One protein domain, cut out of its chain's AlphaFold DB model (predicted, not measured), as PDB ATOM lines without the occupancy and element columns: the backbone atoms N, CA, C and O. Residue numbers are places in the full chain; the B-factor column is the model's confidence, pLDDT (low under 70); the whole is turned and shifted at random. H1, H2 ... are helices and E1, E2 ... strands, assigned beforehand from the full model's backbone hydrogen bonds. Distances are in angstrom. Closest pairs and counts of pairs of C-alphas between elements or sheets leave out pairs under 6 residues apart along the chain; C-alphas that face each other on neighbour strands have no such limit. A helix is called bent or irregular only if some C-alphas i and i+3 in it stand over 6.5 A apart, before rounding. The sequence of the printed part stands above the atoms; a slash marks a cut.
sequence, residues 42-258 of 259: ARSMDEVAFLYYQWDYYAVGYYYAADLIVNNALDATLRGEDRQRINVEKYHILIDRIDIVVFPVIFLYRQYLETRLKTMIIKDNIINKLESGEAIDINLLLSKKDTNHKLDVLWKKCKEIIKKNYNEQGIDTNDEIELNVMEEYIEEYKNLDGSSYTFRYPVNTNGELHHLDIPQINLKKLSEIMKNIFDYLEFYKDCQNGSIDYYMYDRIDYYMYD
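This is residues 42 to 258 of the 259 residues of an uncharacterized protein of hydrocarbon metagenome (UniProt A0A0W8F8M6). Two long helices, H1 and H2, lie side by side and run opposite ways, and the small strand hairpin of E1 and E2 joins them at one end of the longest axis; H5 lies alongside both and completes a bundle of three. The helical hairpin of H3 and H4 packs with H3 slantwise on H2, while H6 crosses H1 near its first residues. The printed part has 217 residues, with six named helices and two named strands in the order H1, E1, E2, H2, H3, H4, H5, H6; E1 and E2 form one antiparallel sheet, and the class is mostly helix. It is only just compact, close to loose, with a radius of gyration of the C-alphas of 20.1 A and spans of 67 by 45 by 37 A.

H1, residues 45 to 78, begins at C-alpha 45 (52.832, -5.063, 19.425) and is 49.2 A long. E1 is residues 83 to 88 and E2 residues 91 to 96. H2, residues 97 to 132, is 52.4 A long and ends at C-alpha 132 (66.648, 1.274, 20.685); it has a kink of 34 degrees near residue 104 and is irregular, with C-alphas 100 and 103 7.1 A apart. H3 is residues 151 to 168, 25.5 A, and H4 residues 177 to 193, 23.9 A. H5, residues 219 to 239, is 30.1 A long. H6, residues 242 to 256, is 20.2 A long and ends at C-alpha 256 (42.344, -11.333, 10.182).

In the bundle, H1 and H2 touch at a shallow tilt of 21 degrees, opposite ways, the closest C-alphas being those of Ala 59 and Tyr 112, 4.7 A apart. H5 touches H2 at 11 degrees, the same way, closest at the C-alphas of Met 120 and Lys 237, 6.2 A. Residues 63 to 74 of H1 alone touch H5, closest at Asp 67 and Ser 223, with C-alphas 6.9 A apart. In the hairpin of E1 and E2, N 84 and O 95 are 2.9 A apart and N 91 and O 88 2.9 A, within hydrogen-bond range. H3 touches residues 113 to 124 of H2 alone at a steep tilt of 46 degrees, closest at the C-alphas of Leu 117 and Leu 154, 6.1 A. H3 and H4, a helical hairpin, touch at 14 degrees, opposite ways, closest at the C-alphas of Asp 152 and Ile 186, 6.2 A. H6 touches H1 about perpendicular, at 87 degrees, closest at the C-alphas of Ala 49 and Met 248, 5.3 A. H1 is apart from H3 and H4. Of the six helix pairs that touch, 4 are at a shallow tilt, only just mostly aligned. Every O i to N i+4 pair is within hydrogen-bond range in H1, H3, H4 and H5; in H2 30 of 32 are, in H6 9 of 11.

The C-alphas farthest apart are those of Lys 90 and Gly 133, 67.6 A. The printed part has no cut; the links H2 to H3, 18 residues, and H4 to H5, 25 residues, are long. Mean pLDDT of the printed part is 80.8, with 46 residues under 70, among them 84 to 93 and 240 to 258.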
ATOM      1  N   ALA A  42      51.595   1.492  23.620       43.22
ATOM      2  CA  ALA A  42      50.818   0.503  22.871       43.22
ATOM      3  C   ALA A  42      50.595  -0.741  23.750       43.22
ATOM      4  O   ALA A  42      51.559  -1.338  24.232       43.22
ATOM      5  N   ARG A  43      49.338  -1.128  24.004       51.53
ATOM      6  CA  ARG A  43      48.999  -2.213  24.943       51.53
ATOM      7  C   ARG A  43      49.526  -3.571  24.474       51.53
ATOM      8  O   ARG A  43      49.575  -4.495  25.283       51.53
ATOM      9  N   SER A  44      49.913  -3.690  23.199       66.69
ATOM     10  CA  SER A  44      50.745  -4.765  22.653       66.69
ATOM     11  C   SER A  44      51.310  -4.386  21.273       66.69
ATOM     12  O   SER A  44      50.807  -3.489  20.595       66.69
ATOM     13  N   MET A  45      52.326  -5.122  20.808       71.88
ATOM     14  CA  MET A  45      52.832  -5.063  19.425       71.88
ATOM     15  C   MET A  45      51.730  -5.256  18.368       71.88
ATOM     16  O   MET A  45      51.848  -4.793  17.237       71.88
ATOM     17  N   ASP A  46      50.639  -5.922  18.739       71.44
ATOM     18  CA  ASP A  46      49.510  -6.162  17.850       71.44
ATOM     19  C   ASP A  46      48.767  -4.867  17.505       71.44
ATOM     20  O   ASP A  46      48.315  -4.702  16.375       71.44
ATOM     21  N   GLU A  47      48.663  -3.926  18.450       75.12
ATOM     22  CA  GLU A  47      48.060  -2.614  18.192       75.12
ATOM     23  C   GLU A  47      48.924  -1.790  17.229       75.12
ATOM     24  O   GLU A  47      48.396  -1.122  16.337       75.12
ATOM     25  N   VAL A  48      50.251  -1.879  17.375       78.62
ATOM     26  CA  VAL A  48      51.219  -1.227  16.479       78.62
ATOM     27  C   VAL A  48      51.100  -1.794  15.067       78.62
ATOM     28  O   VAL A  48      50.970  -1.029  14.112       78.62
ATOM     29  N   ALA A  49      51.083  -3.124  14.944       78.06
ATOM     30  CA  ALA A  49      50.888  -3.800  13.671       78.06
ATOM     31  C   ALA A  49      49.539  -3.400  13.055       78.06
ATOM     32  O   ALA A  49      49.499  -2.887  11.942       78.06
ATOM     33  N   PHE A  50      48.429  -3.535  13.785       79.94
ATOM     34  CA  PHE A  50      47.101  -3.190  13.273       79.94
ATOM     35  C   PHE A  50      47.031  -1.754  12.735       79.94
ATOM     36  O   PHE A  50      46.506  -1.532  11.642       79.94
ATOM     37  N   LEU A  51      47.588  -0.785  13.468       81.69
ATOM     38  CA  LEU A  51      47.643   0.603  13.025       81.69
ATOM     39  C   LEU A  51      48.465   0.743  11.741       81.69
ATOM     40  O   LEU A  51      47.974   1.328  10.780       81.69
ATOM     41  N   TYR A  52      49.682   0.197  11.699       84.62
ATOM     42  CA  TYR A  52      50.545   0.266  10.515       84.62
ATOM     43  C   TYR A  52      49.836  -0.261   9.256       84.62
ATOM     44  O   TYR A  52      49.788   0.433   8.240       84.62
ATOM     45  N   TYR A  53      49.179  -1.419   9.339       84.38
ATOM     46  CA  TYR A  53      48.453  -1.973   8.191       84.38
ATOM     47  C   TYR A  53      47.179  -1.217   7.864       84.38
ATOM     48  O   TYR A  53      46.779  -1.177   6.705       84.38
ATOM     49  N   GLN A  54      46.538  -0.579   8.843       85.31
ATOM     50  CA  GLN A  54      45.444   0.333   8.545       85.31
ATOM     51  C   GLN A  54      45.936   1.460   7.628       85.31
ATOM     52  O   GLN A  54      45.314   1.716   6.604       85.31
ATOM     53  N   TRP A  55      47.072   2.086   7.931       89.12
ATOM     54  CA  TRP A  55      47.662   3.096   7.047       89.12
ATOM     55  C   TRP A  55      48.027   2.530   5.668       89.12
ATOM     56  O   TRP A  55      47.732   3.166   4.653       89.12
ATOM     57  N   ASP A  56      48.599   1.323   5.611       88.44
ATOM     58  CA  ASP A  56      48.931   0.650   4.348       88.44
ATOM     59  C   ASP A  56      47.683   0.387   3.485       88.44
ATOM     60  O   ASP A  56      47.635   0.776   2.318       88.44
ATOM     61  N   TYR A  57      46.612  -0.159   4.071       89.69
ATOM     62  CA  TYR A  57      45.353  -0.397   3.362       89.69
ATOM     63  C   TYR A  57      44.691   0.888   2.872       89.69
ATOM     64  O   TYR A  57      44.123   0.899   1.780       89.69
ATOM     65  N   TYR A  58      44.756   1.974   3.649       91.31
ATOM     66  CA  TYR A  58      44.237   3.266   3.202       91.31
ATOM     67  C   TYR A  58      45.022   3.775   1.991       91.31
ATOM     68  O   TYR A  58      44.403   4.186   1.011       91.31
ATOM     69  N   ALA A  59      46.358   3.705   2.025       94.50
ATOM     70  CA  ALA A  59      47.190   4.109   0.898       94.50
ATOM     71  C   ALA A  59      46.820   3.309  -0.360       94.50
ATOM     72  O   ALA A  59      46.338   3.881  -1.339       94.50
ATOM     73  N   VAL A  60      46.955   1.984  -0.305       94.69
ATOM     74  CA  VAL A  60      46.673   1.088  -1.436       94.69
ATOM     75  C   VAL A  60      45.241   1.257  -1.956       94.69
ATOM     76  O   VAL A  60      45.008   1.287  -3.166       94.69
ATOM     77  N   GLY A  61      44.273   1.439  -1.053       96.44
ATOM     78  CA  GLY A  61      42.876   1.679  -1.401       96.44
ATOM     79  C   GLY A  61      42.664   2.949  -2.228       96.44
ATOM     80  O   GLY A  61      41.920   2.911  -3.208       96.44
ATOM     81  N   TYR A  62      43.334   4.057  -1.888       97.88
ATOM     82  CA  TYR A  62      43.248   5.295  -2.672       97.88
ATOM     83  C   TYR A  62      43.795   5.126  -4.090       97.88
ATOM     84  O   TYR A  62      43.160   5.590  -5.039       97.88
ATOM     85  N   TYR A  63      44.930   4.436  -4.244       98.00
ATOM     86  CA  TYR A  63      45.517   4.176  -5.557       98.00
ATOM     87  C   TYR A  63      44.586   3.334  -6.435       98.00
ATOM     88  O   TYR A  63      44.219   3.761  -7.529       98.00
ATOM     89  N   TYR A  64      44.134   2.175  -5.941       98.06
ATOM     90  CA  TYR A  64      43.263   1.299  -6.730       98.06
ATOM     91  C   TYR A  64      41.906   1.931  -7.036       98.06
ATOM     92  O   TYR A  64      41.356   1.705  -8.112       98.06
ATOM     93  N   ALA A  65      41.360   2.742  -6.124       98.19
ATOM     94  CA  ALA A  65      40.137   3.489  -6.393       98.19
ATOM     95  C   ALA A  65      40.329   4.492  -7.540       98.19
ATOM     96  O   ALA A  65      39.478   4.567  -8.426       98.19
ATOM     97  N   ALA A  66      41.443   5.231  -7.548       97.81
ATOM     98  CA  ALA A  66      41.776   6.141  -8.641       97.81
ATOM     99  C   ALA A  66      41.923   5.384  -9.969       97.81
ATOM    100  O   ALA A  66      41.295   5.752 -10.959       97.81
ATOM    101  N   ASP A  67      42.681   4.287  -9.968       96.94
ATOM    102  CA  ASP A  67      42.975   3.524 -11.180       96.94
ATOM    103  C   ASP A  67      41.725   2.855 -11.768       96.94
ATOM    104  O   ASP A  67      41.500   2.873 -12.979       96.94
ATOM    105  N   LEU A  68      40.826   2.356 -10.915       97.50
ATOM    106  CA  LEU A  68      39.526   1.836 -11.338       97.50
ATOM    107  C   LEU A  68      38.691   2.905 -12.059       97.50
ATOM    108  O   LEU A  68      38.050   2.612 -13.072       97.50
ATOM    109  N   ILE A  69      38.693   4.140 -11.547       96.56
ATOM    110  CA  ILE A  69      37.970   5.260 -12.156       96.56
ATOM    111  C   ILE A  69      38.594   5.633 -13.504       96.56
ATOM    112  O   ILE A  69      37.855   5.803 -14.478       96.56
ATOM    113  N   VAL A  70      39.927   5.723 -13.579       95.44
ATOM    114  CA  VAL A  70      40.641   6.025 -14.829       95.44
ATOM    115  C   VAL A  70      40.338   4.974 -15.887       95.44
ATOM    116  O   VAL A  70      39.869   5.324 -16.970       95.44
ATOM    117  N   ASN A  71      40.537   3.695 -15.567       94.44
ATOM    118  CA  ASN A  71      40.322   2.597 -16.505       94.44
ATOM    119  C   ASN A  71      38.873   2.577 -17.006       94.44
ATOM    120  O   ASN A  71      38.633   2.502 -18.207       94.44
ATOM    121  N   ASN A  72      37.895   2.774 -16.114       93.50
ATOM    122  CA  ASN A  72      36.493   2.856 -16.514       93.50
ATOM    123  C   ASN A  72      36.195   4.040 -17.453       93.50
ATOM    124  O   ASN A  72      35.377   3.908 -18.367       93.50
ATOM    125  N   ALA A  73      36.825   5.195 -17.228       91.75
ATOM    126  CA  ALA A  73      36.636   6.380 -18.061       91.75
ATOM    127  C   ALA A  73      37.302   6.250 -19.435       91.75
ATOM    128  O   ALA A  73      36.687   6.594 -20.449       91.75
ATOM    129  N   LEU A  74      38.515   5.700 -19.483       90.94
ATOM    130  CA  LEU A  74      39.216   5.413 -20.732       90.94
ATOM    131  C   LEU A  74      38.481   4.342 -21.549       90.94
ATOM    132  O   LEU A  74      38.259   4.543 -22.741       90.94
ATOM    133  N   ASP A  75      38.015   3.264 -20.917       91.00
ATOM    134  CA  ASP A  75      37.243   2.209 -21.586       91.00
ATOM    135  C   ASP A  75      35.935   2.739 -22.182       91.00
ATOM    136  O   ASP A  75      35.588   2.412 -23.316       91.00
ATOM    137  N   ALA A  76      35.207   3.585 -21.444       87.25
ATOM    138  CA  ALA A  76      33.995   4.221 -21.960       87.25
ATOM    139  C   ALA A  76      34.297   5.071 -23.204       87.25
ATOM    140  O   ALA A  76      33.553   5.015 -24.181       87.25
ATOM    141  N   THR A  77      35.421   5.790 -23.199       85.81
ATOM    142  CA  THR A  77      35.896   6.583 -24.345       85.81
ATOM    143  C   THR A  77      36.213   5.701 -25.546       85.81
ATOM    144  O   THR A  77      35.737   5.965 -26.648       85.81
ATOM    145  N   LEU A  78      36.926   4.591 -25.340       86.31
ATOM    146  CA  LEU A  78      37.232   3.630 -26.404       86.31
ATOM    147  C   LEU A  78      35.974   2.995 -27.016       86.31
ATOM    148  O   LEU A  78      35.963   2.692 -28.209       86.31
ATOM    149  N   ARG A  79      34.907   2.815 -26.229       87.25
ATOM    150  CA  ARG A  79      33.613   2.293 -26.704       87.25
ATOM    151  C   ARG A  79      32.693   3.354 -27.323       87.25
ATOM    152  O   ARG A  79      31.639   2.993 -27.839       87.25
ATOM    153  N   GLY A  80      33.056   4.641 -27.284       82.81
ATOM    154  CA  GLY A  80      32.176   5.741 -27.705       82.81
ATOM    155  C   GLY A  80      30.992   5.986 -26.755       82.81
ATOM    156  O   GLY A  80      29.952   6.495 -27.171       82.81
ATOM    157  N   GLU A  81      31.141   5.592 -25.488       82.31
ATOM    158  CA  GLU A  81      30.176   5.712 -24.381       82.31
ATOM    159  C   GLU A  81      30.620   6.760 -23.333       82.31
ATOM    160  O   GLU A  81      30.146   6.775 -22.189       82.31
ATOM    161  N   ASP A  82      31.588   7.603 -23.690       78.56
ATOM    162  CA  ASP A  82      32.178   8.640 -22.840       78.56
ATOM    163  C   ASP A  82      31.209   9.764 -22.509       78.56
ATOM    164  O   ASP A  82      31.210  10.251 -21.377       78.56
ATOM    165  N   ARG A  83      30.369  10.158 -23.467       76.19
ATOM    166  CA  ARG A  83      29.458  11.284 -23.291       76.19
ATOM    167  C   ARG A  83      28.381  10.978 -22.267       76.19
ATOM    168  O   ARG A  83      27.416  10.258 -22.529       76.19
ATOM    169  N   GLN A  84      28.503  11.614 -21.107       69.19
ATOM    170  CA  GLN A  84      27.431  11.678 -20.134       69.19
ATOM    171  C   GLN A  84      26.571  12.910 -20.403       69.19
ATOM    172  O   GLN A  84      27.051  14.037 -20.523       69.19
ATOM    173  N   ARG A  85      25.257  12.691 -20.477       66.25
ATOM    174  CA  ARG A  85      24.283  13.779 -20.504       66.25
ATOM    175  C   ARG A  85      23.983  14.187 -19.069       66.25
ATOM    176  O   ARG A  85      23.292  13.459 -18.358       66.25
ATOM    177  N   ILE A  86      24.464  15.357 -18.666       66.19
ATOM    178  CA  ILE A  86      24.101  15.947 -17.377       66.19
ATOM    179  C   ILE A  86      22.928  16.901 -17.605       66.19
ATOM    180  O   ILE A  86      22.981  17.800 -18.448       66.19
ATOM    181  N   ASN A  87      21.842  16.680 -16.861       63.81
ATOM    182  CA  ASN A  87      20.692  17.575 -16.855       63.81
ATOM    183  C   ASN A  87      20.921  18.655 -15.801       63.81
ATOM    184  O   ASN A  87      20.828  18.380 -14.606       63.81
ATOM    185  N   VAL A  88      21.194  19.879 -16.246       65.50
ATOM    186  CA  VAL A  88      21.260  21.048 -15.364       65.50
ATOM    187  C   VAL A  88      20.042  21.908 -15.661       65.50
ATOM    188  O   VAL A  88      20.061  22.702 -16.597       65.50
ATOM    189  N   GLU A  89      18.968  21.684 -14.897       67.75
ATOM    190  CA  GLU A  89      17.653  22.348 -14.986       67.75
ATOM    191  C   GLU A  89      17.066  22.461 -16.409       67.75
ATOM    192  O   GLU A  89      16.192  21.682 -16.783       67.75
ATOM    193  N   LYS A  90      17.535  23.448 -17.188       61.97
ATOM    194  CA  LYS A  90      17.063  23.832 -18.527       61.97
ATOM    195  C   LYS A  90      18.031  23.461 -19.664       61.97
ATOM    196  O   LYS A  90      17.647  23.537 -20.830       61.97
ATOM    197  N   TYR A  91      19.265  23.065 -19.356       56.72
ATOM    198  CA  TYR A  91      20.302  22.764 -20.344       56.72
ATOM    199  C   TYR A  91      20.675  21.281 -20.340       56.72
ATOM    200  O   TYR A  91      20.797  20.644 -19.291       56.72
ATOM    201  N   HIS A  92      20.896  20.745 -21.540       63.25
ATOM    202  CA  HIS A  92      21.557  19.460 -21.728       63.25
ATOM    203  C   HIS A  92      23.005  19.730 -22.091       63.25
ATOM    204  O   HIS A  92      23.292  20.185 -23.198       63.25
ATOM    205  N   ILE A  93      23.899  19.463 -21.147       69.81
ATOM    206  CA  ILE A  93      25.334  19.554 -21.377       69.81
ATOM    207  C   ILE A  93      25.816  18.137 -21.672       69.81
ATOM    208  O   ILE A  93      25.528  17.202 -20.918       69.81
ATOM    209  N   LEU A  94      26.489  17.978 -22.810       70.00
ATOM    210  CA  LEU A  94      27.287  16.794 -23.093       70.00
ATOM    211  C   LEU A  94      28.671  17.066 -22.524       70.00
ATOM    212  O   LEU A  94      29.309  18.038 -22.920       70.00
ATOM    213  N   ILE A  95      29.081  16.239 -21.575       77.25
ATOM    214  CA  ILE A  95      30.407  16.288 -20.977       77.25
ATOM    215  C   ILE A  95      31.003  14.889 -21.050       77.25
ATOM    216  O   ILE A  95      30.297  13.888 -20.861       77.25
ATOM    217  N   ASP A  96      32.288  14.817 -21.362       82.62
ATOM    218  CA  ASP A  96      32.967  13.539 -21.444       82.62
ATOM    219  C   ASP A  96      33.238  13.043 -20.025       82.62
ATOM    220  O   ASP A  96      33.567  13.807 -19.114       82.62
ATOM    221  N   ARG A  97      33.075  11.738 -19.801       84.62
ATOM    222  CA  ARG A  97      33.280  11.134 -18.478       84.62
ATOM    223  C   ARG A  97      34.655  11.480 -17.902       84.62
ATOM    224  O   ARG A  97      34.756  11.685 -16.697       84.62
ATOM    225  N   ILE A  98      35.676  11.566 -18.755       86.94
ATOM    226  CA  ILE A  98      37.046  11.941 -18.386       86.94
ATOM    227  C   ILE A  98      37.082  13.325 -17.722       86.94
ATOM    228  O   ILE A  98      37.698  13.466 -16.667       86.94
ATOM    229  N   ASP A  99      36.353  14.305 -18.260       84.31
ATOM    230  CA  ASP A  99      36.313  15.673 -17.723       84.31
ATOM    231  C   ASP A  99      35.633  15.744 -16.351       84.31
ATOM    232  O   ASP A  99      35.959  16.593 -15.524       84.31
ATOM    233  N   ILE A 100      34.696  14.831 -16.077       85.25
ATOM    234  CA  ILE A 100      34.033  14.739 -14.770       85.25
ATOM    235  C   ILE A 100      34.981  14.133 -13.731       85.25
ATOM    236  O   ILE A 100      35.040  14.591 -12.590       85.25
ATOM    237  N   VAL A 101      35.687  13.060 -14.101       90.94
ATOM    238  CA  VAL A 101      36.437  12.249 -13.133       90.94
ATOM    239  C   VAL A 101      37.865  12.729 -12.892       90.94
ATOM    240  O   VAL A 101      38.487  12.288 -11.929       90.94
ATOM    241  N   VAL A 102      38.389  13.640 -13.716       90.06
ATOM    242  CA  VAL A 102      39.775  14.119 -13.607       90.06
ATOM    243  C   VAL A 102      40.100  14.688 -12.218       90.06
ATOM    244  O   VAL A 102      41.091  14.298 -11.606       90.06
ATOM    245  N   PHE A 103      39.228  15.537 -11.670       89.38
ATOM    246  CA  PHE A 103      39.399  16.149 -10.349       89.38
ATOM    247  C   PHE A 103      39.427  15.117  -9.207       89.38
ATOM    248  O   PHE A 103      40.399  15.101  -8.444       89.38
ATOM    249  N   PRO A 104      38.430  14.215  -9.072       92.88
ATOM    250  CA  PRO A 104      38.472  13.191  -8.036       92.88
ATOM    251  C   PRO A 104      39.620  12.192  -8.221       92.88
ATOM    252  O   PRO A 104      40.180  11.763  -7.218       92.88
ATOM    253  N   VAL A 105      40.021  11.849  -9.453       95.38
ATOM    254  CA  VAL A 105      41.188  10.977  -9.684       95.38
ATOM    255  C   VAL A 105      42.467  11.619  -9.153       95.38
ATOM    256  O   VAL A 105      43.196  10.976  -8.400       95.38
ATOM    257  N   ILE A 106      42.722  12.889  -9.485       92.62
ATOM    258  CA  ILE A 106      43.895  13.617  -8.983       92.62
ATOM    259  C   ILE A 106      43.872  13.674  -7.458       92.62
ATOM    260  O   ILE A 106      44.876  13.393  -6.807       92.62
ATOM    261  N   PHE A 107      42.711  13.974  -6.869       92.69
ATOM    262  CA  PHE A 107      42.560  13.963  -5.420       92.69
ATOM    263  C   PHE A 107      42.911  12.595  -4.813       92.69
ATOM    264  O   PHE A 107      43.664  12.541  -3.843       92.69
ATOM    265  N   LEU A 108      42.411  11.494  -5.378       96.06
ATOM    266  CA  LEU A 108      42.683  10.142  -4.882       96.06
ATOM    267  C   LEU A 108      44.163   9.761  -5.022       96.06
ATOM    268  O   LEU A 108      44.752   9.274  -4.058       96.06
ATOM    269  N   TYR A 109      44.798  10.046  -6.161       95.62
ATOM    270  CA  TYR A 109      46.239   9.825  -6.323       95.62
ATOM    271  C   TYR A 109      47.062  10.654  -5.333       95.62
ATOM    272  O   TYR A 109      48.008  10.144  -4.732       95.62
ATOM    273  N   ARG A 110      46.663  11.900  -5.069       93.69
ATOM    274  CA  ARG A 110      47.287  12.730  -4.035       93.69
ATOM    275  C   ARG A 110      47.128  12.130  -2.629       93.69
ATOM    276  O   ARG A 110      48.064  12.192  -1.832       93.69
ATOM    277  N   GLN A 111      45.964  11.558  -2.307       93.50
ATOM    278  CA  GLN A 111      45.731  10.872  -1.027       93.50
ATOM    279  C   GLN A 111      46.559   9.592  -0.900       93.50
ATOM    280  O   GLN A 111      47.072   9.318   0.188       93.50
ATOM    281  N   TYR A 112      46.737   8.844  -1.994       95.94
ATOM    282  CA  TYR A 112      47.667   7.717  -2.032       95.94
ATOM    283  C   TYR A 112      49.074   8.169  -1.638       95.94
ATOM    284  O   TYR A 112      49.615   7.644  -0.667       95.94
ATOM    285  N   LEU A 113      49.619   9.181  -2.325       94.44
ATOM    286  CA  LEU A 113      50.960   9.700  -2.049       94.44
ATOM    287  C   LEU A 113      51.119  10.097  -0.584       94.44
ATOM    288  O   LEU A 113      52.029   9.638   0.097       94.44
ATOM    289  N   GLU A 114      50.211  10.931  -0.077       93.56
ATOM    290  CA  GLU A 114      50.300  11.423   1.293       93.56
ATOM    291  C   GLU A 114      50.257  10.282   2.312       93.56
ATOM    292  O   GLU A 114      51.075  10.234   3.235       93.56
ATOM    293  N   THR A 115      49.304   9.364   2.144       93.75
ATOM    294  CA  THR A 115      49.116   8.250   3.074       93.75
ATOM    295  C   THR A 115      50.305   7.301   3.010       93.75
ATOM    296  O   THR A 115      50.825   6.927   4.052       93.75
ATOM    297  N   ARG A 116      50.803   6.982   1.811       94.69
ATOM    298  CA  ARG A 116      51.953   6.097   1.615       94.69
ATOM    299  C   ARG A 116      53.235   6.663   2.221       94.69
ATOM    300  O   ARG A 116      53.920   5.951   2.952       94.69
ATOM    301  N   LEU A 117      53.537   7.939   1.982       94.06
ATOM    302  CA  LEU A 117      54.713   8.582   2.579       94.06
ATOM    303  C   LEU A 117      54.624   8.569   4.115       94.06
ATOM    304  O   LEU A 117      55.598   8.249   4.795       94.06
ATOM    305  N   LYS A 118      53.434   8.824   4.680       92.50
ATOM    306  CA  LYS A 118      53.197   8.691   6.126       92.50
ATOM    307  C   LYS A 118      53.399   7.257   6.616       92.50
ATOM    308  O   LYS A 118      54.060   7.083   7.632       92.50
ATOM    309  N   THR A 119      52.901   6.248   5.900       91.56
ATOM    310  CA  THR A 119      53.103   4.828   6.238       91.56
ATOM    311  C   THR A 119      54.588   4.475   6.326       91.56
ATOM    312  O   THR A 119      55.005   3.850   7.297       91.56
ATOM    313  N   MET A 120      55.404   4.930   5.368       91.69
ATOM    314  CA  MET A 120      56.855   4.695   5.378       91.69
ATOM    315  C   MET A 120      57.550   5.378   6.564       91.69
ATOM    316  O   MET A 120      58.426   4.788   7.189       91.69
ATOM    317  N   ILE A 121      57.145   6.605   6.915       91.69
ATOM    318  CA  ILE A 121      57.670   7.319   8.095       91.69
ATOM    319  C   ILE A 121      57.266   6.604   9.391       91.69
ATOM    320  O   ILE A 121      58.085   6.453  10.294       91.69
ATOM    321  N   ILE A 122      56.013   6.148   9.490       89.56
ATOM    322  CA  ILE A 122      55.524   5.370  10.635       89.56
ATOM    323  C   ILE A 122      56.360   4.101  10.795       89.56
ATOM    324  O   ILE A 122      56.802   3.807  11.904       89.56
ATOM    325  N   LYS A 123      56.601   3.373   9.700       87.62
ATOM    326  CA  LYS A 123      57.391   2.139   9.711       87.62
ATOM    327  C   LYS A 123      58.813   2.380  10.210       87.62
ATOM    328  O   LYS A 123      59.251   1.683  11.120       87.62
ATOM    329  N   ASP A 124      59.495   3.393   9.680       88.44
ATOM    330  CA  ASP A 124      60.846   3.763  10.124       88.44
ATOM    331  C   ASP A 124      60.877   4.141  11.615       88.44
ATOM    332  O   ASP A 124      61.721   3.657  12.367       88.44
ATOM    333  N   ASN A 125      59.898   4.918  12.089       88.31
ATOM    334  CA  ASN A 125      59.779   5.257  13.509       88.31
ATOM    335  C   ASN A 125      59.570   4.021  14.395       88.31
ATOM    336  O   ASN A 125      60.121   3.964  15.496       88.31
ATOM    337  N   ILE A 126      58.790   3.037  13.938       85.19
ATOM    338  CA  ILE A 126      58.614   1.772  14.658       85.19
ATOM    339  C   ILE A 126      59.940   1.005  14.711       85.19
ATOM    340  O   ILE A 126      60.343   0.588  15.794       85.19
ATOM    341  N   ILE A 127      60.635   0.861  13.577       83.56
ATOM    342  CA  ILE A 127      61.926   0.156  13.493       83.56
ATOM    343  C   ILE A 127      62.944   0.787  14.450       83.56
ATOM    344  O   ILE A 127      63.472   0.094  15.317       83.56
ATOM    345  N   ASN A 128      63.146   2.107  14.372       84.31
ATOM    346  CA  ASN A 128      64.119   2.811  15.213       84.31
ATOM    347  C   ASN A 128      63.816   2.641  16.719       84.31
ATOM    348  O   ASN A 128      64.731   2.536  17.541       84.31
ATOM    349  N   LYS A 129      62.534   2.599  17.106       84.50
ATOM    350  CA  LYS A 129      62.123   2.378  18.503       84.50
ATOM    351  C   LYS A 129      62.387   0.955  18.976       84.50
ATOM    352  O   LYS A 129      62.855   0.765  20.094       84.50
ATOM    353  N   LEU A 130      62.138  -0.037  18.124       80.38
ATOM    354  CA  LEU A 130      62.436  -1.432  18.444       80.38
ATOM    355  C   LEU A 130      63.938  -1.671  18.591       80.38
ATOM    356  O   LEU A 130      64.352  -2.334  19.536       80.38
ATOM    357  N   GLU A 131      64.749  -1.091  17.708       80.12
ATOM    358  CA  GLU A 131      66.212  -1.206  17.763       80.12
ATOM    359  C   GLU A 131      66.816  -0.527  19.000       80.12
ATOM    360  O   GLU A 131      67.796  -1.018  19.559       80.12
ATOM    361  N   SER A 132      66.222   0.575  19.463       81.38
ATOM    362  CA  SER A 132      66.648   1.274  20.685       81.38
ATOM    363  C   SER A 132      66.068   0.683  21.976       81.38
ATOM    364  O   SER A 132      66.491   1.073  23.064       81.38
ATOM    365  N   GLY A 133      65.119  -0.255  21.879       76.38
ATOM    366  CA  GLY A 133      64.400  -0.806  23.031       76.38
ATOM    367  C   GLY A 133      63.454   0.196  23.704       76.38
ATOM    368  O   GLY A 133      63.059  -0.005  24.852       76.38
ATOM    369  N   GLU A 134      63.102   1.285  23.017       76.94
ATOM    370  CA  GLU A 134      62.155   2.277  23.512       76.94
ATOM    371  C   GLU A 134      60.711   1.780  23.407       76.94
ATOM    372  O   GLU A 134      60.314   1.122  22.441       76.94
ATOM    373  N   ALA A 135      59.874   2.200  24.357       76.50
ATOM    374  CA  ALA A 135      58.439   1.998  24.245       76.50
ATOM    375  C   ALA A 135      57.860   2.724  23.014       76.50
ATOM    376  O   ALA A 135      58.246   3.849  22.655       76.50
ATOM    377  N   ILE A 136      56.887   2.069  22.378       79.75
ATOM    378  CA  ILE A 136      56.151   2.609  21.237       79.75
ATOM    379  C   ILE A 136      54.850   3.233  21.742       79.75
ATOM    380  O   ILE A 136      53.924   2.533  22.151       79.75
ATOM    381  N   ASP A 137      54.758   4.559  21.664       79.31
ATOM    382  CA  ASP A 137      53.489   5.279  21.778       79.31
ATOM    383  C   ASP A 137      52.922   5.505  20.374       79.31
ATOM    384  O   ASP A 137      53.463   6.284  19.580       79.31
ATOM    385  N   ILE A 138      51.814   4.826  20.070       72.94
ATOM    386  CA  ILE A 138      51.127   4.912  18.776       72.94
ATOM    387  C   ILE A 138      50.717   6.342  18.407       72.94
ATOM    388  O   ILE A 138      50.680   6.687  17.226       72.94
ATOM    389  N   ASN A 139      50.452   7.201  19.395       71.12
ATOM    390  CA  ASN A 139      50.049   8.588  19.160       71.12
ATOM    391  C   ASN A 139      51.226   9.475  18.737       71.12
ATOM    392  O   ASN A 139      51.013  10.590  18.259       71.12
ATOM    393  N   LEU A 140      52.459   8.993  18.916       74.94
ATOM    394  CA  LEU A 140      53.696   9.705  18.600       74.94
ATOM    395  C   LEU A 140      54.394   9.164  17.346       74.94
ATOM    396  O   LEU A 140      55.452   9.673  16.980       74.94
ATOM    397  N   LEU A 141      53.802   8.180  16.659       75.00
ATOM    398  CA  LEU A 141      54.356   7.607  15.425       75.00
ATOM    399  C   LEU A 141      54.385   8.596  14.250       75.00
ATOM    400  O   LEU A 141      55.167   8.418  13.319       75.00
ATOM    401  N   LEU A 142      53.581   9.660  14.308       73.62
ATOM    402  CA  LEU A 142      53.689  10.825  13.434       73.62
ATOM    403  C   LEU A 142      53.894  12.074  14.291       73.62
ATOM    404  O   LEU A 142      53.099  12.372  15.183       73.62
ATOM    405  N   SER A 143      54.933  12.858  13.997       69.56
ATOM    406  CA  SER A 143      55.103  14.150  14.663       69.56
ATOM    407  C   SER A 143      54.054  15.159  14.176       69.56
ATOM    408  O   SER A 143      53.510  15.034  13.082       69.56
ATOM    409  N   LYS A 144      53.844  16.259  14.913       67.31
ATOM    410  CA  LYS A 144      53.022  17.399  14.438       67.31
ATOM    411  C   LYS A 144      53.479  17.976  13.089       67.31
ATOM    412  O   LYS A 144      52.718  18.674  12.428       67.31
ATOM    413  N   LYS A 145      54.742  17.760  12.704       61.47
ATOM    414  CA  LYS A 145      55.242  18.151  11.380       61.47
ATOM    415  C   LYS A 145      54.845  17.130  10.314       61.47
ATOM    416  O   LYS A 145      54.632  17.537   9.185       61.47
ATOM    417  N   ASP A 146      54.682  15.866  10.682       65.31
ATOM    418  CA  ASP A 146      54.255  14.780   9.787       65.31
ATOM    419  C   ASP A 146      52.740  14.702   9.644       65.31
ATOM    420  O   ASP A 146      52.231  14.109   8.703       65.31
ATOM    421  N   THR A 147      51.996  15.346  10.542       61.22
ATOM    422  CA  THR A 147      50.558  15.555  10.359       61.22
ATOM    423  C   THR A 147      50.246  16.682   9.380       61.22
ATOM    424  O   THR A 147      49.091  16.813   8.977       61.22
ATOM    425  N   ASN A 148      51.235  17.486   8.962       68.19
ATOM    426  CA  ASN A 148      50.996  18.456   7.903       68.19
ATOM    427  C   ASN A 148      50.766  17.708   6.573       68.19
ATOM    428  O   ASN A 148      51.399  16.699   6.282       68.19
ATOM    429  N   HIS A 149      49.805  18.169   5.776       73.12
ATOM    430  CA  HIS A 149      49.418  17.523   4.514       73.12
ATOM    431  C   HIS A 149      50.399  17.827   3.364       73.12
ATOM    432  O   HIS A 149      50.039  17.709   2.194       73.12
ATOM    433  N   LYS A 150      51.615  18.308   3.658       86.19
ATOM    434  CA  LYS A 150      52.527  18.833   2.637       86.19
ATOM    435  C   LYS A 150      53.405  17.714   2.084       86.19
ATOM    436  O   LYS A 150      54.284  17.209   2.779       86.19
ATOM    437  N   LEU A 151      53.167  17.347   0.826       90.00
ATOM    438  CA  LEU A 151      53.871  16.245   0.167       90.00
ATOM    439  C   LEU A 151      55.385  16.464   0.099       90.00
ATOM    440  O   LEU A 151      56.125  15.515   0.305       90.00
ATOM    441  N   ASP A 152      55.857  17.696  -0.102       89.88
ATOM    442  CA  ASP A 152      57.290  18.015  -0.155       89.88
ATOM    443  C   ASP A 152      58.002  17.773   1.184       89.88
ATOM    444  O   ASP A 152      59.127  17.277   1.226       89.88
ATOM    445  N   VAL A 153      57.331  18.076   2.297       89.69
ATOM    446  CA  VAL A 153      57.863  17.818   3.641       89.69
ATOM    447  C   VAL A 153      57.931  16.320   3.923       89.69
ATOM    448  O   VAL A 153      58.947  15.843   4.434       89.69
ATOM    449  N   LEU A 154      56.865  15.587   3.592       91.88
ATOM    450  CA  LEU A 154      56.803  14.135   3.766       91.88
ATOM    451  C   LEU A 154      57.836  13.435   2.879       91.88
ATOM    452  O   LEU A 154      58.594  12.597   3.361       91.88
ATOM    453  N   TRP A 155      57.931  13.842   1.615       93.19
ATOM    454  CA  TRP A 155      58.886  13.298   0.662       93.19
ATOM    455  C   TRP A 155      60.317  13.490   1.105       93.19
ATOM    456  O   TRP A 155      61.075  12.529   1.105       93.19
ATOM    457  N   LYS A 156      60.682  14.698   1.549       91.69
ATOM    458  CA  LYS A 156      62.033  14.953   2.047       91.69
ATOM    459  C   LYS A 156      62.416  13.952   3.134       91.69
ATOM    460  O   LYS A 156      63.518  13.424   3.105       91.69
ATOM    461  N   LYS A 157      61.508  13.651   4.067       91.44
ATOM    462  CA  LYS A 157      61.753  12.640   5.104       91.44
ATOM    463  C   LYS A 157      61.880  11.235   4.527       91.44
ATOM    464  O   LYS A 157      62.838  10.546   4.854       91.44
ATOM    465  N   CYS A 158      60.957  10.822   3.662       91.81
ATOM    466  CA  CYS A 158      61.025   9.513   3.014       91.81
ATOM    467  C   CYS A 158      62.310   9.337   2.201       91.81
ATOM    468  O   CYS A 158      62.933   8.290   2.298       91.81
ATOM    469  N   LYS A 159      62.749  10.365   1.469       91.19
ATOM    470  CA  LYS A 159      63.997  10.366   0.699       91.19
ATOM    471  C   LYS A 159      65.212  10.141   1.602       91.19
ATOM    472  O   LYS A 159      66.071   9.343   1.249       91.19
ATOM    473  N   GLU A 160      65.264  10.759   2.785       90.81
ATOM    474  CA  GLU A 160      66.329  10.474   3.762       90.81
ATOM    475  C   GLU A 160      66.269   9.032   4.293       90.81
ATOM    476  O   GLU A 160      67.308   8.385   4.399       90.81
ATOM    477  N   ILE A 161      65.072   8.505   4.580       90.06
ATOM    478  CA  ILE A 161      64.901   7.105   5.018       90.06
ATOM    479  C   ILE A 161      65.388   6.142   3.927       90.06
ATOM    480  O   ILE A 161      66.126   5.200   4.203       90.06
ATOM    481  N   ILE A 162      65.009   6.398   2.674       88.19
ATOM    482  CA  ILE A 162      65.441   5.617   1.515       88.19
ATOM    483  C   ILE A 162      66.970   5.635   1.408       88.19
ATOM    484  O   ILE A 162      67.600   4.580   1.399       88.19
ATOM    485  N   LYS A 163      67.580   6.826   1.408       87.25
ATOM    486  CA  LYS A 163      69.037   6.981   1.317       87.25
ATOM    487  C   LYS A 163      69.777   6.290   2.459       87.25
ATOM    488  O   LYS A 163      70.802   5.662   2.212       87.25
ATOM    489  N   LYS A 164      69.268   6.378   3.693       85.75
ATOM    490  CA  LYS A 164      69.822   5.664   4.856       85.75
ATOM    491  C   LYS A 164      69.894   4.160   4.577       85.75
ATOM    492  O   LYS A 164      70.979   3.589   4.646       85.75
ATOM    493  N   ASN A 165      68.777   3.555   4.176       80.38
ATOM    494  CA  ASN A 165      68.691   2.112   3.927       80.38
ATOM    495  C   ASN A 165      69.583   1.654   2.765       80.38
ATOM    496  O   ASN A 165      70.112   0.545   2.787       80.38
ATOM    497  N   TYR A 166      69.749   2.495   1.744       80.06
ATOM    498  CA  TYR A 166      70.632   2.217   0.611       80.06
ATOM    499  C   TYR A 166      72.105   2.283   0.996       80.06
ATOM    500  O   TYR A 166      72.872   1.382   0.657       80.06
ATOM    501  N   ASN A 167      72.489   3.300   1.768       80.69
ATOM    502  CA  ASN A 167      73.847   3.428   2.286       80.69
ATOM    503  C   ASN A 167      74.222   2.235   3.178       80.69
ATOM    504  O   ASN A 167      75.336   1.726   3.078       80.69
ATOM    505  N   GLU A 168      73.292   1.746   4.005       78.50
ATOM    506  CA  GLU A 168      73.472   0.532   4.819       78.50
ATOM    507  C   GLU A 168      73.683  -0.732   3.967       78.50
ATOM    508  O   GLU A 168      74.376  -1.657   4.389       78.50
ATOM    509  N   GLN A 169      73.149  -0.752   2.743       74.38
ATOM    510  CA  GLN A 169      73.333  -1.824   1.760       74.38
ATOM    511  C   GLN A 169      74.517  -1.581   0.806       74.38
ATOM    512  O   GLN A 169      74.781  -2.409  -0.067       74.38
ATOM    513  N   GLY A 170      75.250  -0.473   0.961       73.94
ATOM    514  CA  GLY A 170      76.377  -0.109   0.099       73.94
ATOM    515  C   GLY A 170      75.980   0.315  -1.320       73.94
ATOM    516  O   GLY A 170      76.802   0.210  -2.230       73.94
ATOM    517  N   ILE A 171      74.740   0.771  -1.520       75.38
ATOM    518  CA  ILE A 171      74.215   1.220  -2.814       75.38
ATOM    519  C   ILE A 171      74.274   2.755  -2.882       75.38
ATOM    520  O   ILE A 171      73.761   3.436  -1.994       75.38
ATOM    521  N   ASP A 172      74.888   3.307  -3.934       70.88
ATOM    522  CA  ASP A 172      74.914   4.756  -4.188       70.88
ATOM    523  C   ASP A 172      73.598   5.213  -4.837       70.88
ATOM    524  O   ASP A 172      73.175   4.663  -5.851       70.88
ATOM    525  N   THR A 173      72.966   6.230  -4.248       68.31
ATOM    526  CA  THR A 173      71.652   6.766  -4.649       68.31
ATOM    527  C   THR A 173      71.728   8.138  -5.315       68.31
ATOM    528  O   THR A 173      70.693   8.746  -5.588       68.31
ATOM    529  N   ASN A 174      72.932   8.679  -5.545       61.00
ATOM    530  CA  ASN A 174      73.090  10.061  -6.012       61.00
ATOM    531  C   ASN A 174      72.505  10.327  -7.412       61.00
ATOM    532  O   ASN A 174      72.175  11.477  -7.691       61.00
ATOM    533  N   ASP A 175      72.292   9.286  -8.226       58.38
ATOM    534  CA  ASP A 175      71.755   9.376  -9.594       58.38
ATOM    535  C   ASP A 175      70.519   8.483  -9.832       58.38
ATOM    536  O   ASP A 175      70.231   8.098 -10.968       58.38
ATOM    537  N   GLU A 176      69.763   8.130  -8.786       76.25
ATOM    538  CA  GLU A 176      68.541   7.341  -8.980       76.25
ATOM    539  C   GLU A 176      67.463   8.155  -9.701       76.25
ATOM    540  O   GLU A 176      66.848   9.074  -9.148       76.25
ATOM    541  N   ILE A 177      67.232   7.785 -10.960       75.81
ATOM    542  CA  ILE A 177      66.256   8.398 -11.865       75.81
ATOM    543  C   ILE A 177      64.876   8.439 -11.207       75.81
ATOM    544  O   ILE A 177      64.165   9.435 -11.305       75.81
ATOM    545  N   GLU A 178      64.508   7.386 -10.491       79.75
ATOM    546  CA  GLU A 178      63.211   7.249  -9.853       79.75
ATOM    547  C   GLU A 178      63.013   8.227  -8.684       79.75
ATOM    548  O   GLU A 178      61.922   8.784  -8.538       79.75
ATOM    549  N   LEU A 179      64.061   8.512  -7.892       82.75
ATOM    550  CA  LEU A 179      64.004   9.531  -6.834       82.75
ATOM    551  C   LEU A 179      63.787  10.929  -7.418       82.75
ATOM    552  O   LEU A 179      63.056  11.731  -6.832       82.75
ATOM    553  N   ASN A 180      64.412  11.217  -8.561       83.19
ATOM    554  CA  ASN A 180      64.272  12.500  -9.245       83.19
ATOM    555  C   ASN A 180      62.875  12.649  -9.862       83.19
ATOM    556  O   ASN A 180      62.223  13.665  -9.639       83.19
ATOM    557  N   VAL A 181      62.363  11.612 -10.537       82.62
ATOM    558  CA  VAL A 181      60.990  11.594 -11.079       82.62
ATOM    559  C   VAL A 181      59.955  11.815  -9.973       82.62
ATOM    560  O   VAL A 181      58.999  12.572 -10.146       82.62
ATOM    561  N   MET A 182      60.146  11.176  -8.818       86.44
ATOM    562  CA  MET A 182      59.258  11.336  -7.672       86.44
ATOM    563  C   MET A 182      59.308  12.761  -7.096       86.44
ATOM    564  O   MET A 182      58.270  13.334  -6.758       86.44
ATOM    565  N   GLU A 183      60.500  13.355  -7.015       89.94
ATOM    566  CA  GLU A 183      60.695  14.735  -6.556       89.94
ATOM    567  C   GLU A 183      60.042  15.754  -7.496       89.94
ATOM    568  O   GLU A 183      59.251  16.574  -7.027       89.94
ATOM    569  N   GLU A 184      60.277  15.647  -8.806       88.31
ATOM    570  CA  GLU A 184      59.655  16.503  -9.827       88.31
ATOM    571  C   GLU A 184      58.124  16.458  -9.738       88.31
ATOM    572  O   GLU A 184      57.447  17.489  -9.745       88.31
ATOM    573  N   TYR A 185      57.564  15.261  -9.577       87.06
ATOM    574  CA  TYR A 185      56.121  15.077  -9.504       87.06
ATOM    575  C   TYR A 185      55.501  15.643  -8.215       87.06
ATOM    576  O   TYR A 185      54.407  16.217  -8.221       87.06
ATOM    577  N   ILE A 186      56.198  15.530  -7.083       89.38
ATOM    578  CA  ILE A 186      55.770  16.157  -5.827       89.38
ATOM    579  C   ILE A 186      55.864  17.678  -5.903       89.38
ATOM    580  O   ILE A 186      54.999  18.366  -5.353       89.38
ATOM    581  N   GLU A 187      56.879  18.217  -6.578       88.25
ATOM    582  CA  GLU A 187      56.986  19.652  -6.832       88.25
ATOM    583  C   GLU A 187      55.826  20.159  -7.694       88.25
ATOM    584  O   GLU A 187      55.226  21.186  -7.365       88.25
ATOM    585  N   GLU A 188      55.430  19.410  -8.724       85.56
ATOM    586  CA  GLU A 188      54.250  19.726  -9.530       85.56
ATOM    587  C   GLU A 188      52.976  19.760  -8.667       85.56
ATOM    588  O   GLU A 188      52.252  20.763  -8.658       85.56
ATOM    589  N   TYR A 189      52.743  18.737  -7.837       84.94
ATOM    590  CA  TYR A 189      51.617  18.728  -6.895       84.94
ATOM    591  C   TYR A 189      51.668  19.860  -5.878       84.94
ATOM    592  O   TYR A 189      50.626  20.395  -5.504       84.94
ATOM    593  N   LYS A 190      52.849  20.231  -5.389       85.31
ATOM    594  CA  LYS A 190      53.006  21.350  -4.458       85.31
ATOM    595  C   LYS A 190      52.594  22.666  -5.114       85.31
ATOM    596  O   LYS A 190      51.938  23.481  -4.463       85.31
ATOM    597  N   ASN A 191      52.967  22.856  -6.375       83.50
ATOM    598  CA  ASN A 191      52.666  24.065  -7.130       83.50
ATOM    599  C   ASN A 191      51.177  24.151  -7.495       83.50
ATOM    600  O   ASN A 191      50.591  25.227  -7.393       83.50
ATOM    601  N   LEU A 192      50.553  23.026  -7.856       81.00
ATOM    602  CA  LEU A 192      49.138  22.969  -8.239       81.00
ATOM    603  C   LEU A 192      48.186  22.869  -7.031       81.00
ATOM    604  O   LEU A 192      47.140  23.514  -6.990       81.00
ATOM    605  N   ASP A 193      48.533  22.067  -6.025       78.62
ATOM    606  CA  ASP A 193      47.674  21.721  -4.886       78.62
ATOM    607  C   ASP A 193      48.446  21.528  -3.567       78.62
ATOM    608  O   ASP A 193      48.266  20.562  -2.810       78.62
ATOM    609  N   GLY A 194      49.283  22.512  -3.230       76.75
ATOM    610  CA  GLY A 194      50.051  22.518  -1.982       76.75
ATOM    611  C   GLY A 194      49.200  22.475  -0.702       76.75
ATOM    612  O   GLY A 194      49.715  22.151   0.367       76.75
ATOM    613  N   SER A 195      47.898  22.771  -0.793       72.69
ATOM    614  CA  SER A 195      46.960  22.746   0.338       72.69
ATOM    615  C   SER A 195      46.046  21.511   0.376       72.69
ATOM    616  O   SER A 195      45.335  21.317   1.361       72.69
ATOM    617  N   SER A 196      46.083  20.650  -0.647       79.69
ATOM    618  CA  SER A 196      45.147  19.536  -0.867       79.69
ATOM    619  C   SER A 196      43.702  19.947  -1.203       79.69
ATOM    620  O   SER A 196      42.820  19.086  -1.193       79.69
ATOM    621  N   TYR A 197      43.380  21.228  -1.401       81.69
ATOM    622  CA  TYR A 197      42.005  21.702  -1.644       81.69
ATOM    623  C   TYR A 197      41.692  21.970  -3.116       81.69
ATOM    624  O   TYR A 197      40.521  21.895  -3.489       81.69
ATOM    625  N   THR A 198      42.708  22.222  -3.941       84.75
ATOM    626  CA  THR A 198      42.547  22.778  -5.289       84.75
ATOM    627  C   THR A 198      41.701  21.888  -6.203       84.75
ATOM    628  O   THR A 198      40.898  22.387  -6.983       84.75
ATOM    629  N   PHE A 199      41.816  20.563  -6.073       86.00
ATOM    630  CA  PHE A 199      41.052  19.609  -6.888       86.00
ATOM    631  C   PHE A 199      39.742  19.132  -6.235       86.00
ATOM    632  O   PHE A 199      39.053  18.277  -6.785       86.00
ATOM    633  N   ARG A 200      39.378  19.660  -5.057       85.50
ATOM    634  CA  ARG A 200      38.122  19.321  -4.358       85.50
ATOM    635  C   ARG A 200      37.058  20.396  -4.493       85.50
ATOM    636  O   ARG A 200      35.869  20.083  -4.517       85.50
ATOM    637  N   TYR A 201      37.485  21.650  -4.532       84.69
ATOM    638  CA  TYR A 201      36.592  22.794  -4.532       84.69
ATOM    639  C   TYR A 201      37.036  23.780  -5.608       84.69
ATOM    640  O   TYR A 201      38.232  23.961  -5.801       84.69
ATOM    641  N   PRO A 202      36.098  24.455  -6.291       80.88
ATOM    642  CA  PRO A 202      36.439  25.490  -7.267       80.88
ATOM    643  C   PRO A 202      36.970  26.773  -6.609       80.88
ATOM    644  O   PRO A 202      37.491  27.650  -7.296       80.88
ATOM    645  N   VAL A 203      36.837  26.894  -5.285       84.06
ATOM    646  CA  VAL A 203      37.274  28.039  -4.484       84.06
ATOM    647  C   VAL A 203      38.150  27.589  -3.322       84.06
ATOM    648  O   VAL A 203      37.947  26.509  -2.760       84.06
ATOM    649  N   ASN A 204      39.083  28.449  -2.927       82.25
ATOM    650  CA  ASN A 204      39.915  28.246  -1.750       82.25
ATOM    651  C   ASN A 204      39.121  28.500  -0.448       82.25
ATOM    652  O   ASN A 204      37.942  28.859  -0.458       82.25
ATOM    653  N   THR A 205      39.778  28.355   0.707       80.81
ATOM    654  CA  THR A 205      39.148  28.575   2.024       80.81
ATOM    655  C   THR A 205      38.700  30.020   2.274       80.81
ATOM    656  O   THR A 205      37.929  30.253   3.200       80.81
ATOM    657  N   ASN A 206      39.161  30.977   1.464       84.12
ATOM    658  CA  ASN A 206      38.750  32.382   1.510       84.12
ATOM    659  C   ASN A 206      37.588  32.682   0.545       84.12
ATOM    660  O   ASN A 206      37.118  33.816   0.494       84.12
ATOM    661  N   GLY A 207      37.113  31.688  -0.216       82.12
ATOM    662  CA  GLY A 207      36.062  31.855  -1.221       82.12
ATOM    663  C   GLY A 207      36.553  32.416  -2.557       82.12
ATOM    664  O   GLY A 207      35.737  32.708  -3.429       82.12
ATOM    665  N   GLU A 208      37.864  32.558  -2.740       82.81
ATOM    666  CA  GLU A 208      38.450  33.019  -3.997       82.81
ATOM    667  C   GLU A 208      38.544  31.839  -4.963       82.81
ATOM    668  O   GLU A 208      38.951  30.742  -4.570       82.81
ATOM    669  N   LEU A 209      38.169  32.055  -6.225       80.81
ATOM    670  CA  LEU A 209      38.321  31.040  -7.264       80.81
ATOM    671  C   LEU A 209      39.782  30.615  -7.355       80.81
ATOM    672  O   LEU A 209      40.689  31.448  -7.353       80.81
ATOM    673  N   HIS A 210      40.009  29.312  -7.486       74.00
ATOM    674  CA  HIS A 210      41.324  28.863  -7.892       74.00
ATOM    675  C   HIS A 210      41.579  29.367  -9.318       74.00
ATOM    676  O   HIS A 210      40.864  28.999 -10.251       74.00
ATOM    677  N   HIS A 211      42.596  30.215  -9.493       62.34
ATOM    678  CA  HIS A 211      43.128  30.580 -10.807       62.34
ATOM    679  C   HIS A 211      43.943  29.409 -11.344       62.34
ATOM    680  O   HIS A 211      45.168  29.397 -11.360       62.34
ATOM    681  N   LEU A 212      43.208  28.366 -11.678       62.91
ATOM    682  CA  LEU A 212      43.709  27.154 -12.259       62.91
ATOM    683  C   LEU A 212      43.709  27.374 -13.773       62.91
ATOM    684  O   LEU A 212      42.736  27.054 -14.452       62.91
ATOM    685  N   ASP A 213      44.804  27.923 -14.300       60.78
ATOM    686  CA  ASP A 213      45.153  27.746 -15.713       60.78
ATOM    687  C   ASP A 213      45.553  26.277 -15.897       60.78
ATOM    688  O   ASP A 213      46.726  25.951 -16.058       60.78
ATOM    689  N   ILE A 214      44.590  25.356 -15.754       60.00
ATOM    690  CA  ILE A 214      44.859  23.928 -15.913       60.00
ATOM    691  C   ILE A 214      45.028  23.684 -17.409       60.00
ATOM    692  O   ILE A 214      44.046  23.814 -18.150       60.00
ATOM    693  N   PRO A 215      46.227  23.320 -17.895       60.50
ATOM    694  CA  PRO A 215      46.329  22.743 -19.224       60.50
ATOM    695  C   PRO A 215      45.453  21.484 -19.283       60.50
ATOM    696  O   PRO A 215      45.188  20.854 -18.261       60.50
ATOM    697  N   GLN A 216      44.983  21.106 -20.472       73.69
ATOM    698  CA  GLN A 216      44.239  19.854 -20.646       73.69
ATOM    699  C   GLN A 216      45.002  18.692 -19.984       73.69
ATOM    700  O   GLN A 216      46.108  18.352 -20.402       73.69
ATOM    701  N   ILE A 217      44.420  18.100 -18.936       81.75
ATOM    702  CA  ILE A 217      45.051  17.000 -18.206       81.75
ATOM    703  C   ILE A 217      44.879  15.725 -19.020       81.75
ATOM    704  O   ILE A 217      43.768  15.243 -19.245       81.75
ATOM    705  N   ASN A 218      45.999  15.131 -19.419       88.06
ATOM    706  CA  ASN A 218      45.994  13.816 -20.037       88.06
ATOM    707  C   ASN A 218      45.873  12.739 -18.949       88.06
ATOM    708  O   ASN A 218      46.873  12.298 -18.381       88.06
ATOM    709  N   LEU A 219      44.638  12.307 -18.679       89.94
ATOM    710  CA  LEU A 219      44.331  11.342 -17.620       89.94
ATOM    711  C   LEU A 219      45.066  10.003 -17.790       89.94
ATOM    712  O   LEU A 219      45.502   9.416 -16.804       89.94
ATOM    713  N   LYS A 220      45.260   9.546 -19.035       91.38
ATOM    714  CA  LYS A 220      46.031   8.330 -19.327       91.38
ATOM    715  C   LYS A 220      47.503   8.504 -18.957       91.38
ATOM    716  O   LYS A 220      48.101   7.629 -18.343       91.38
ATOM    717  N   LYS A 221      48.103   9.639 -19.325       90.75
ATOM    718  CA  LYS A 221      49.504   9.901 -18.988       90.75
ATOM    719  C   LYS A 221      49.697  10.028 -17.476       90.75
ATOM    720  O   LYS A 221      50.684   9.526 -16.946       90.75
ATOM    721  N   LEU A 222      48.738  10.654 -16.794       90.94
ATOM    722  CA  LEU A 222      48.719  10.751 -15.339       90.94
ATOM    723  C   LEU A 222      48.706   9.363 -14.680       90.94
ATOM    724  O   LEU A 222      49.508   9.121 -13.782       90.94
ATOM    725  N   SER A 223      47.845   8.443 -15.131       94.69
ATOM    726  CA  SER A 223      47.782   7.094 -14.551       94.69
ATOM    727  C   SER A 223      49.050   6.280 -14.806       94.69
ATOM    728  O   SER A 223      49.504   5.574 -13.914       94.69
ATOM    729  N   GLU A 224      49.680   6.421 -15.977       93.56
ATOM    730  CA  GLU A 224      50.977   5.793 -16.271       93.56
ATOM    731  C   GLU A 224      52.081   6.273 -15.312       93.56
ATOM    732  O   GLU A 224      52.839   5.460 -14.786       93.56
ATOM    733  N   ILE A 225      52.159   7.584 -15.056       90.56
ATOM    734  CA  ILE A 225      53.121   8.157 -14.099       90.56
ATOM    735  C   ILE A 225      52.826   7.646 -12.686       90.56
ATOM    736  O   ILE A 225      53.727   7.179 -11.992       90.56
ATOM    737  N   MET A 226      51.557   7.680 -12.278       93.69
ATOM    738  CA  MET A 226      51.142   7.220 -10.955       93.69
ATOM    739  C   MET A 226      51.388   5.737 -10.734       93.69
ATOM    740  O   MET A 226      51.732   5.359  -9.620       93.69
ATOM    741  N   LYS A 227      51.265   4.908 -11.772       94.88
ATOM    742  CA  LYS A 227      51.629   3.495 -11.701       94.88
ATOM    743  C   LYS A 227      53.118   3.316 -11.415       94.88
ATOM    744  O   LYS A 227      53.468   2.539 -10.537       94.88
ATOM    745  N   ASN A 228      53.985   4.049 -12.111       91.19
ATOM    746  CA  ASN A 228      55.429   3.962 -11.873       91.19
ATOM    747  C   ASN A 228      55.788   4.397 -10.447       91.19
ATOM    748  O   ASN A 228      56.575   3.734  -9.780       91.19
ATOM    749  N   ILE A 229      55.172   5.479  -9.964       92.12
ATOM    750  CA  ILE A 229      55.339   5.938  -8.581       92.12
ATOM    751  C   ILE A 229      54.815   4.900  -7.590       92.12
ATOM    752  O   ILE A 229      55.448   4.672  -6.563       92.12
ATOM    753  N   PHE A 230      53.674   4.276  -7.885       93.88
ATOM    754  CA  PHE A 230      53.114   3.223  -7.053       93.88
ATOM    755  C   PHE A 230      54.081   2.050  -6.935       93.88
ATOM    756  O   PHE A 230      54.511   1.731  -5.830       93.88
ATOM    757  N   ASP A 231      54.489   1.475  -8.068       91.12
ATOM    758  CA  ASP A 231      55.413   0.341  -8.109       91.12
ATOM    759  C   ASP A 231      56.715   0.660  -7.357       91.12
ATOM    760  O   ASP A 231      57.220  -0.167  -6.596       91.12
ATOM    761  N   TYR A 232      57.219   1.887  -7.517       88.88
ATOM    762  CA  TYR A 232      58.382   2.379  -6.793       88.88
ATOM    763  C   TYR A 232      58.131   2.420  -5.279       88.88
ATOM    764  O   TYR A 232      58.821   1.751  -4.519       88.88
ATOM    765  N   LEU A 233      57.119   3.141  -4.797       90.62
ATOM    766  CA  LEU A 233      56.869   3.260  -3.357       90.62
ATOM    767  C   LEU A 233      56.512   1.925  -2.687       90.62
ATOM    768  O   LEU A 233      56.850   1.735  -1.517       90.62
ATOM    769  N   GLU A 234      55.851   1.002  -3.391       89.06
ATOM    770  CA  GLU A 234      55.620  -0.355  -2.888       89.06
ATOM    771  C   GLU A 234      56.940  -1.113  -2.715       89.06
ATOM    772  O   GLU A 234      57.185  -1.650  -1.635       89.06
ATOM    773  N   PHE A 235      57.827  -1.069  -3.716       85.75
ATOM    774  CA  PHE A 235      59.148  -1.695  -3.632       85.75
ATOM    775  C   PHE A 235      59.946  -1.186  -2.421       85.75
ATOM    776  O   PHE A 235      60.411  -1.983  -1.608       85.75
ATOM    777  N   TYR A 236      60.049   0.133  -2.225       83.38
ATOM    778  CA  TYR A 236      60.824   0.682  -1.102       83.38
ATOM    779  C   TYR A 236      60.175   0.421   0.251       83.38
ATOM    780  O   TYR A 236      60.886   0.210   1.237       83.38
ATOM    781  N   LYS A 237      58.839   0.429   0.320       84.69
ATOM    782  CA  LYS A 237      58.131   0.057   1.545       84.69
ATOM    783  C   LYS A 237      58.476  -1.385   1.934       84.69
ATOM    784  O   LYS A 237      58.748  -1.623   3.107       84.69
ATOM    785  N   ASP A 238      58.521  -2.313   0.982       76.75
ATOM    786  CA  ASP A 238      58.860  -3.718   1.247       76.75
ATOM    787  C   ASP A 238      60.360  -3.916   1.556       76.75
ATOM    788  O   ASP A 238      60.728  -4.770   2.362       76.75
ATOM    789  N   CYS A 239      61.247  -3.088   0.991       72.50
ATOM    790  CA  CYS A 239      62.678  -3.112   1.314       72.50
ATOM    791  C   CYS A 239      63.017  -2.564   2.714       72.50
ATOM    792  O   CYS A 239      64.110  -2.825   3.219       72.50
ATOM    793  N   GLN A 240      62.120  -1.815   3.369       68.00
ATOM    794  CA  GLN A 240      62.315  -1.359   4.751       68.00
ATOM    795  C   GLN A 240      62.251  -2.553   5.723       68.00
ATOM    796  O   GLN A 240      61.181  -2.922   6.190       68.00
ATOM    797  N   ASN A 241      63.404  -3.155   6.029       63.78
ATOM    798  CA  ASN A 241      63.613  -4.208   7.035       63.78
ATOM    799  C   ASN A 241      62.570  -5.356   6.991       63.78
ATOM    800  O   ASN A 241      61.714  -5.477   7.862       63.78
ATOM    801  N   GLY A 242      62.656  -6.249   5.998       60.66
ATOM    802  CA  GLY A 242      61.676  -7.335   5.796       60.66
ATOM    803  C   GLY A 242      61.454  -8.278   6.996       60.66
ATOM    804  O   GLY A 242      60.425  -8.950   7.076       60.66
ATOM    805  N   SER A 243      62.369  -8.306   7.972       60.03
ATOM    806  CA  SER A 243      62.178  -9.024   9.238       60.03
ATOM    807  C   SER A 243      61.050  -8.433  10.089       60.03
ATOM    808  O   SER A 243      60.329  -9.189  10.743       60.03
ATOM    809  N   ILE A 244      60.862  -7.107  10.062       66.44
ATOM    810  CA  ILE A 244      59.758  -6.467  10.779       66.44
ATOM    811  C   ILE A 244      58.419  -6.725  10.097       66.44
ATOM    812  O   ILE A 244      57.432  -6.967  10.784       66.44
ATOM    813  N   ASP A 245      58.395  -6.743   8.761       65.56
ATOM    814  CA  ASP A 245      57.175  -7.032   8.014       65.56
ATOM    815  C   ASP A 245      56.706  -8.445   8.321       65.56
ATOM    816  O   ASP A 245      55.557  -8.625   8.698       65.56
ATOM    817  N   TYR A 246      57.600  -9.437   8.257       63.00
ATOM    818  CA  TYR A 246      57.264 -10.813   8.625       63.00
ATOM    819  C   TYR A 246      56.696 -10.903  10.050       63.00
ATOM    820  O   TYR A 246      55.665 -11.534  10.278       63.00
ATOM    821  N   TYR A 247      57.321 -10.204  10.999       64.44
ATOM    822  CA  TYR A 247      56.870 -10.174  12.386       64.44
ATOM    823  C   TYR A 247      55.492  -9.519  12.554       64.44
ATOM    824  O   TYR A 247      54.667 -10.022  13.316       64.44
ATOM    825  N   MET A 248      55.215  -8.415  11.855       69.50
ATOM    826  CA  MET A 248      53.914  -7.748  11.916       69.50
ATOM    827  C   MET A 248      52.823  -8.496  11.127       69.50
ATOM    828  O   MET A 248      51.674  -8.515  11.572       69.50
ATOM    829  N   TYR A 249      53.165  -9.150  10.011       65.62
ATOM    830  CA  TYR A 249      52.253  -9.991   9.226       65.62
ATOM    831  C   TYR A 249      51.759 -11.179  10.052       65.62
ATOM    832  O   TYR A 249      50.547 -11.355  10.185       65.62
ATOM    833  N   ASP A 250      52.665 -11.926  10.693       62.66
ATOM    834  CA  ASP A 250      52.319 -13.057  11.571       62.66
ATOM    835  C   ASP A 250      51.342 -12.644  12.685       62.66
ATOM    836  O   ASP A 250      50.441 -13.395  13.074       62.66
ATOM    837  N   ARG A 251      51.506 -11.420  13.201       64.81
ATOM    838  CA  ARG A 251      50.645 -10.848  14.240       64.81
ATOM    839  C   ARG A 251      49.254 -10.522  13.703       64.81
ATOM    840  O   ARG A 251      48.286 -10.745  14.417       64.81
ATOM    841  N   ILE A 252      49.127 -10.017  12.476       61.34
ATOM    842  CA  ILE A 252      47.842  -9.598  11.889       61.34
ATOM    843  C   ILE A 252      47.059 -10.739  11.278       61.34
ATOM    844  O   ILE A 252      45.833 -10.742  11.411       61.34
ATOM    845  N   ASP A 253      47.721 -11.706  10.649       56.56
ATOM    846  CA  ASP A 253      47.038 -12.880  10.110       56.56
ATOM    847  C   ASP A 253      46.260 -13.601  11.217       56.56
ATOM    848  O   ASP A 253      45.114 -14.000  11.012       56.56
ATOM    849  N   TYR A 254      46.804 -13.614  12.438       53.53
ATOM    850  CA  TYR A 254      46.106 -14.073  13.638       53.53
ATOM    851  C   TYR A 254      44.789 -13.321  13.924       53.53
ATOM    852  O   TYR A 254      43.812 -13.931  14.344       53.53
ATOM    853  N   TYR A 255      44.712 -12.012  13.663       52.69
ATOM    854  CA  TYR A 255      43.497 -11.204  13.862       52.69
ATOM    855  C   TYR A 255      42.557 -11.174  12.647       52.69
ATOM    856  O   TYR A 255      41.374 -10.845  12.784       52.69
ATOM    857  N   MET A 256      43.076 -11.446  11.447       50.62
ATOM    858  CA  MET A 256      42.344 -11.333  10.182       50.62
ATOM    859  C   MET A 256      41.751 -12.657   9.701       50.62
ATOM    860  O   MET A 256      40.708 -12.607   9.034       50.62
ATOM    861  N   TYR A 257      42.389 -13.792  10.012       46.53
ATOM    862  CA  TYR A 257      42.023 -15.126   9.519       46.53
ATOM    863  C   TYR A 257      41.357 -16.044  10.551       46.53
ATOM    864  O   TYR A 257      40.825 -17.074  10.148       46.53
ATOM    865  N   ASP A 258      41.273 -15.661  11.828       43.94
ATOM    866  CA  ASP A 258      40.430 -16.352  12.826       43.94
ATOM    867  C   ASP A 258      38.948 -15.916  12.671       43.94
ATOM    868  O   ASP A 258      38.312 -15.400  13.596       43.94
TER     869      ASP A 258